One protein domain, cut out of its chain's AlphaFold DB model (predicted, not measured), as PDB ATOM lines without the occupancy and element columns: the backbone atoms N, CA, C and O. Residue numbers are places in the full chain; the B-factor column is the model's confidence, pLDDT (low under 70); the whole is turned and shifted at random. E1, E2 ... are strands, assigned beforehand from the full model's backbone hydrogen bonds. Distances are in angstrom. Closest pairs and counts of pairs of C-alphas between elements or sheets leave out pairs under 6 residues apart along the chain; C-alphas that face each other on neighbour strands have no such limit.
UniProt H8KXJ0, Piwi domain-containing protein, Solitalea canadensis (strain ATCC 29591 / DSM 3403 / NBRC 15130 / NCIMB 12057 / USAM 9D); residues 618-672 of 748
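AT A GLANCE: This is residues 618 to 672 of the 748 residues of the protein "Piwi domain-containing protein" of Solitalea canadensis (strain ATCC 29591 / DSM 3403 / NBRC 15130 / NCIMB 12057 / USAM 9D) (UniProt H8KXJ0). With little regular structure, this is a rod: the hairpin of E2 and E3 makes one end, and long stretches without named elements make most of the rest, the chain folding back near Ser 632 at the other end. The printed part has 55 residues, no named helix and three named strands, E1, E2 and E3 in chain order, holding 12 residues. The class is all strand; the sheet, E2 - E3, is antiparallel. The whole is only just loose, close to compact, with a radius of gyration of the C-alphas of 12.3 A, spanning 43 by 18 by 14 A.

HOW THE PARTS SIT: E2, residues 645 to 649, and E3, residues 652 to 655, are antiparallel at 165 degrees; N 646 and O 654 are within hydrogen-bond range at 3.0 A. E1, residues 618 to 620, pairs with no named strand and is only just apart from each, at 8.5 A. Residues 626 to 627 pair antiparallel with 634 to 635.

IN THESE COORDINATES: E1 starts at C-alpha 618 (117.598, 155.542, 162.755). E2 measures 12.2 A; E3, 9.9 A, ends at C-alpha 655 (124.671, 151.180, 158.928).

THE WHOLE: The C-alphas of Ser 632 and Pro 650, the two farthest apart, are 43.3 A apart. The printed part has no cut. E1 to E2 is a long link, E2 to E3 tight. Residues 629 to 631 are under pLDDT 70.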
ATOM      1  N   ILE A 618     118.435 156.747 162.799       95.06
ATOM      2  CA  ILE A 618     117.598 155.542 162.755       95.06
ATOM      3  C   ILE A 618     117.140 155.247 164.182       95.06
ATOM      4  O   ILE A 618     117.944 155.285 165.114       95.06
ATOM      5  N   PHE A 619     115.861 154.932 164.337       94.81
ATOM      6  CA  PHE A 619     115.232 154.543 165.589       94.81
ATOM      7  C   PHE A 619     114.564 153.181 165.416       94.81
ATOM      8  O   PHE A 619     113.943 152.921 164.388       94.81
ATOM      9  N   ASP A 620     114.662 152.327 166.428       94.62
ATOM     10  CA  ASP A 620     113.882 151.090 166.517       94.62
ATOM     11  C   ASP A 620     112.771 151.286 167.548       94.62
ATOM     12  O   ASP A 620     113.027 151.302 168.752       94.62
ATOM     13  N   LEU A 621     111.536 151.490 167.086       93.94
ATOM     14  CA  LEU A 621     110.400 151.825 167.947       93.94
ATOM     15  C   LEU A 621     110.022 150.690 168.910       93.94
ATOM     16  O   LEU A 621     109.425 150.956 169.955       93.94
ATOM     17  N   ASP A 622     110.425 149.457 168.600       94.25
ATOM     18  CA  ASP A 622     110.166 148.282 169.432       94.25
ATOM     19  C   ASP A 622     111.239 148.090 170.525       94.25
ATOM     20  O   ASP A 622     111.042 147.331 171.481       94.25
ATOM     21  N   GLN A 623     112.377 148.795 170.434       94.38
ATOM     22  CA  GLN A 623     113.485 148.658 171.377       94.38
ATOM     23  C   GLN A 623     113.206 149.376 172.705       94.38
ATOM     24  O   GLN A 623     113.395 150.588 172.857       94.38
ATOM     25  N   LYS A 624     112.841 148.594 173.725       93.19
ATOM     26  CA  LYS A 624     112.559 149.083 175.087       93.19
ATOM     27  C   LYS A 624     113.810 149.506 175.869       93.19
ATOM     28  O   LYS A 624     113.680 150.210 176.868       93.19
ATOM     29  N   GLY A 625     115.000 149.137 175.395       91.31
ATOM     30  CA  GLY A 625     116.271 149.340 176.082       91.31
ATOM     31  C   GLY A 625     116.607 148.188 177.030       91.31
ATOM     32  O   GLY A 625     115.800 147.295 177.282       91.31
ATOM     33  N   LEU A 626     117.832 148.201 177.549       90.94
ATOM     34  CA  LEU A 626     118.389 147.164 178.412       90.94
ATOM     35  C   LEU A 626     118.603 147.702 179.826       90.94
ATOM     36  O   LEU A 626     119.121 148.807 180.002       90.94
ATOM     37  N   SER A 627     118.277 146.904 180.841       86.44
ATOM     38  CA  SER A 627     118.640 147.223 182.223       86.44
ATOM     39  C   SER A 627     120.160 147.197 182.386       86.44
ATOM     40  O   SER A 627     120.843 146.269 181.942       86.44
ATOM     41  N   SER A 628     120.713 148.229 183.014       76.38
ATOM     42  CA  SER A 628     122.131 148.252 183.359       76.38
ATOM     43  C   SER A 628     122.418 147.288 184.512       76.38
ATOM     44  O   SER A 628     121.661 147.202 185.473       76.38
ATOM     45  N   ARG A 629     123.552 146.577 184.451       66.19
ATOM     46  CA  ARG A 629     124.016 145.725 185.565       66.19
ATOM     47  C   ARG A 629     124.508 146.532 186.772       66.19
ATOM     48  O   ARG A 629     124.707 145.956 187.832       66.19
ATOM     49  N   TYR A 630     124.747 147.831 186.591       65.94
ATOM     50  CA  TYR A 630     125.377 148.702 187.588       65.94
ATOM     51  C   TYR A 630     124.456 149.824 188.079       65.94
ATOM     52  O   TYR A 630     124.775 150.486 189.060       65.94
ATOM     53  N   THR A 631     123.341 150.072 187.390       68.75
ATOM     54  CA  THR A 631     122.421 151.178 187.687       68.75
ATOM     55  C   THR A 631     120.979 150.725 187.486       68.75
ATOM     56  O   THR A 631     120.716 149.895 186.621       68.75
ATOM     57  N   SER A 632     120.029 151.324 188.203       74.25
ATOM     58  CA  SER A 632     118.588 151.097 187.989       74.25
ATOM     59  C   SER A 632     118.062 151.679 186.666       74.25
ATOM     60  O   SER A 632     116.922 151.425 186.285       74.25
ATOM     61  N   HIS A 633     118.883 152.454 185.954       81.12
ATOM     62  CA  HIS A 633     118.519 153.087 184.690       81.12
ATOM     63  C   HIS A 633     118.565 152.129 183.489       81.12
ATOM     64  O   HIS A 633     119.413 151.231 183.401       81.12
ATOM     65  N   VAL A 634     117.662 152.373 182.537       87.19
ATOM     66  CA  VAL A 634     117.572 151.674 181.250       87.19
ATOM     67  C   VAL A 634     118.443 152.393 180.223       87.19
ATOM     68  O   VAL A 634     118.348 153.607 180.067       87.19
ATOM     69  N   LYS A 635     119.273 151.643 179.496       89.81
ATOM     70  CA  LYS A 635     120.148 152.163 178.433       89.81
ATOM     71  C   LYS A 635     119.701 151.671 177.056       89.81
ATOM     72  O   LYS A 635     119.122 150.596 176.939       89.81
ATOM     73  N   GLY A 636     120.009 152.419 175.997       90.19
ATOM     74  CA  GLY A 636     119.802 151.961 174.615       90.19
ATOM     75  C   GLY A 636     118.338 151.856 174.168       90.19
ATOM     76  O   GLY A 636     118.035 151.106 173.243       90.19
ATOM     77  N   LYS A 637     117.418 152.589 174.808       92.75
ATOM     78  CA  LYS A 637     116.028 152.708 174.345       92.75
ATOM     79  C   LYS A 637     115.992 153.328 172.942       92.75
ATOM     80  O   LYS A 637     116.774 154.230 172.648       92.75
ATOM     81  N   LEU A 638     115.117 152.819 172.076       94.75
ATOM     82  CA  LEU A 638     115.011 153.141 170.645       94.75
ATOM     83  C   LEU A 638     116.295 152.987 169.811       94.75
ATOM     84  O   LEU A 638     116.324 153.395 168.650       94.75
ATOM     85  N   THR A 639     117.368 152.435 170.377       94.56
ATOM     86  CA  THR A 639     118.634 152.257 169.663       94.56
ATOM     87  C   THR A 639     118.527 151.022 168.773       94.56
ATOM     88  O   THR A 639     118.294 149.935 169.303       94.56
ATOM     89  N   PRO A 640     118.703 151.130 167.446       94.56
ATOM     90  CA  PRO A 640     118.605 149.963 166.582       94.56
ATOM     91  C   PRO A 640     119.689 148.932 166.895       94.56
ATOM     92  O   PRO A 640     120.778 149.272 167.367       94.56
ATOM     93  N   ALA A 641     119.402 147.661 166.617       93.94
ATOM     94  CA  ALA A 641     120.396 146.605 166.733       93.94
ATOM     95  C   ALA A 641     121.621 146.888 165.843       93.94
ATOM     96  O   ALA A 641     121.539 147.513 164.782       93.94
ATOM     97  N   ARG A 642     122.788 146.403 166.271       94.00
ATOM     98  CA  ARG A 642     123.996 146.440 165.443       94.00
ATOM     99  C   ARG A 642     123.753 145.615 164.170       94.00
ATOM    100  O   ARG A 642     123.299 144.481 164.257       94.00
ATOM    101  N   GLY A 643     124.051 146.193 163.008       94.69
ATOM    102  CA  GLY A 643     123.758 145.621 161.690       94.69
ATOM    103  C   GLY A 643     122.475 146.157 161.036       94.69
ATOM    104  O   GLY A 643     122.319 146.006 159.823       94.69
ATOM    105  N   THR A 644     121.589 146.840 161.778       95.88
ATOM    106  CA  THR A 644     120.432 147.526 161.180       95.88
ATOM    107  C   THR A 644     120.911 148.547 160.153       95.88
ATOM    108  O   THR A 644     121.820 149.327 160.427       95.88
ATOM    109  N   ASN A 645     120.313 148.549 158.966       96.75
ATOM    110  CA  ASN A 645     120.769 149.375 157.858       96.75
ATOM    111  C   ASN A 645     119.604 149.875 157.000       96.75
ATOM    112  O   ASN A 645     118.535 149.274 157.013       96.75
ATOM    113  N   LEU A 646     119.827 150.981 156.287       95.62
ATOM    114  CA  LEU A 646     118.878 151.577 155.344       95.62
ATOM    115  C   LEU A 646     119.621 151.984 154.067       95.62
ATOM    116  O   LEU A 646     120.541 152.808 154.120       95.62
ATOM    117  N   MET A 647     119.210 151.440 152.924       94.94
ATOM    118  CA  MET A 647     119.731 151.806 151.606       94.94
ATOM    119  C   MET A 647     119.061 153.096 151.133       94.94
ATOM    120  O   MET A 647     117.922 153.079 150.672       94.94
ATOM    121  N   LEU A 648     119.760 154.224 151.268       93.56
ATOM    122  CA  LEU A 648     119.211 155.539 150.926       93.56
ATOM    123  C   LEU A 648     119.103 155.743 149.411       93.56
ATOM    124  O   LEU A 648     118.152 156.365 148.943       93.56
ATOM    125  N   GLU A 649     120.089 155.258 148.662       92.00
ATOM    126  CA  GLU A 649     120.156 155.295 147.195       92.00
ATOM    127  C   GLU A 649     121.130 154.212 146.693       92.00
ATOM    128  O   GLU A 649     121.865 153.638 147.511       92.00
ATOM    129  N   PRO A 650     121.171 153.893 145.381       90.75
ATOM    130  CA  PRO A 650     122.171 152.981 144.839       90.75
ATOM    131  C   PRO A 650     123.588 153.398 145.257       90.75
ATOM    132  O   PRO A 650     124.061 154.490 144.947       90.75
ATOM    133  N   GLY A 651     124.260 152.523 146.006       92.81
ATOM    134  CA  GLY A 651     125.606 152.769 146.519       92.81
ATOM    135  C   GLY A 651     125.693 153.599 147.805       92.81
ATOM    136  O   GLY A 651     126.806 153.905 148.230       92.81
ATOM    137  N   VAL A 652     124.579 153.952 148.457       95.44
ATOM    138  CA  VAL A 652     124.588 154.713 149.717       95.44
ATOM    139  C   VAL A 652     123.749 154.028 150.786       95.44
ATOM    140  O   VAL A 652     122.546 153.834 150.629       95.44
ATOM    141  N   CYS A 653     124.384 153.720 151.911       97.06
ATOM    142  CA  CYS A 653     123.788 152.964 153.006       97.06
ATOM    143  C   CYS A 653     124.039 153.664 154.342       97.06
ATOM    144  O   CYS A 653     125.148 154.120 154.607       97.06
ATOM    145  N   LEU A 654     123.034 153.702 155.213       97.31
ATOM    146  CA  LEU A 654     123.230 153.921 156.646       97.31
ATOM    147  C   LEU A 654     123.406 152.567 157.324       97.31
ATOM    148  O   LEU A 654     122.622 151.664 157.053       97.31
ATOM    149  N   LEU A 655     124.393 152.421 158.204       97.38
ATOM    150  CA  LEU A 655     124.671 151.180 158.928       97.38
ATOM    151  C   LEU A 655     124.839 151.445 160.427       97.38
ATOM    152  O   LEU A 655     125.790 152.098 160.852       97.38
ATOM    153  N   GLN A 656     123.952 150.897 161.252       96.06
ATOM    154  CA  GLN A 656     124.053 150.971 162.704       96.06
ATOM    155  C   GLN A 656     125.168 150.047 163.205       96.06
ATOM    156  O   GLN A 656     125.062 148.824 163.140       96.06
ATOM    157  N   LEU A 657     126.239 150.626 163.752       94.62
ATOM    158  CA  LEU A 657     127.365 149.855 164.295       94.62
ATOM    159  C   LEU A 657     127.350 149.743 165.821       94.62
ATOM    160  O   LEU A 657     127.991 148.852 166.365       94.62
ATOM    161  N   LYS A 658     126.615 150.599 166.529       92.62
ATOM    162  CA  LYS A 658     126.446 150.493 167.983       92.62
ATOM    163  C   LYS A 658     125.020 150.085 168.298       92.62
ATOM    164  O   LYS A 658     124.108 150.862 168.043       92.62
ATOM    165  N   GLY A 659     124.845 148.886 168.839       92.50
ATOM    166  CA  GLY A 659     123.547 148.415 169.309       92.50
ATOM    167  C   GLY A 659     123.276 148.786 170.774       92.50
ATOM    168  O   GLY A 659     124.151 149.337 171.452       92.50
ATOM    169  N   PRO A 660     122.105 148.411 171.317       92.06
ATOM    170  CA  PRO A 660     121.754 148.617 172.726       92.06
ATOM    171  C   PRO A 660     122.776 148.040 173.720       92.06
ATOM    172  O   PRO A 660     123.012 148.614 174.784       92.06
ATOM    173  N   GLU A 661     123.418 146.920 173.377       89.25
ATOM    174  CA  GLU A 661     124.453 146.295 174.213       89.25
ATOM    175  C   GLU A 661     125.756 147.108 174.274       89.25
ATOM    176  O   GLU A 661     126.476 147.059 175.280       89.25
ATOM    177  N   ASP A 662     126.049 147.875 173.219       89.19
ATOM    178  CA  ASP A 662     127.251 148.704 173.102       89.19
ATOM    179  C   ASP A 662     127.120 150.030 173.856       89.19
ATOM    180  O   ASP A 662     128.133 150.624 174.244       89.19
ATOM    181  N   VAL A 663     125.883 150.473 174.105       88.88
ATOM    182  CA  VAL A 663     125.583 151.613 174.973       88.88
ATOM    183  C   VAL A 663     126.089 151.303 176.382       88.88
ATOM    184  O   VAL A 663     125.827 150.233 176.933       88.88
ATOM    185  N   LYS A 664     126.864 152.205 176.980       85.44
ATOM    186  CA  LYS A 664     127.487 151.997 178.296       85.44
ATOM    187  C   LYS A 664     126.577 152.429 179.432       85.44
ATOM    188  O   LYS A 664     126.441 151.688 180.402       85.44
ATOM    189  N   THR A 665     125.935 153.582 179.282       86.12
ATOM    190  CA  THR A 665     125.059 154.192 180.285       86.12
ATOM    191  C   THR A 665     123.831 154.803 179.617       86.12
ATOM    192  O   THR A 665     123.825 155.059 178.413       86.12
ATOM    193  N   ASP A 666     122.801 155.063 180.409       81.62
ATOM    194  CA  ASP A 666     121.630 155.868 180.046       81.62
ATOM    195  C   ASP A 666     122.005 157.293 179.591       81.62
ATOM    196  O   ASP A 666     121.354 157.863 178.721       81.62
ATOM    197  N   LYS A 667     123.121 157.835 180.093       82.81
ATOM    198  CA  LYS A 667     123.637 159.172 179.735       82.81
ATOM    199  C   LYS A 667     124.380 159.246 178.396       82.81
ATOM    200  O   LYS A 667     124.772 160.334 177.990       82.81
ATOM    201  N   GLN A 668     124.635 158.120 177.725       84.94
ATOM    202  CA  GLN A 668     125.387 158.121 176.463       84.94
ATOM    203  C   GLN A 668     124.605 158.783 175.313       84.94
ATOM    204  O   GLN A 668     125.224 159.276 174.371       84.94
ATOM    205  N   GLY A 669     123.271 158.811 175.399       85.75
ATOM    206  CA  GLY A 669     122.401 159.373 174.370       85.75
ATOM    207  C   GLY A 669     122.415 158.577 173.062       85.75
ATOM    208  O   GLY A 669     122.722 157.383 173.027       85.75
ATOM    209  N   PHE A 670     122.050 159.255 171.978       88.69
ATOM    210  CA  PHE A 670     121.925 158.697 170.640       88.69
ATOM    211  C   PHE A 670     123.262 158.247 170.046       88.69
ATOM    212  O   PHE A 670     124.266 158.957 170.072       88.69
ATOM    213  N   THR A 671     123.249 157.058 169.443       87.69
ATOM    214  CA  THR A 671     124.369 156.517 168.672       87.69
ATOM    215  C   THR A 671     124.032 156.532 167.188       87.69
ATOM    216  O   THR A 671     123.243 155.705 166.736       87.69
ATOM    217  N   GLY A 672     124.644 157.450 166.438       89.00
ATOM    218  CA  GLY A 672     124.408 157.585 165.000       89.00
ATOM    219  C   GLY A 672     124.861 156.376 164.176       89.00
ATOM    220  O   GLY A 672     125.838 155.718 164.555       89.00
TER     221      GLY A 672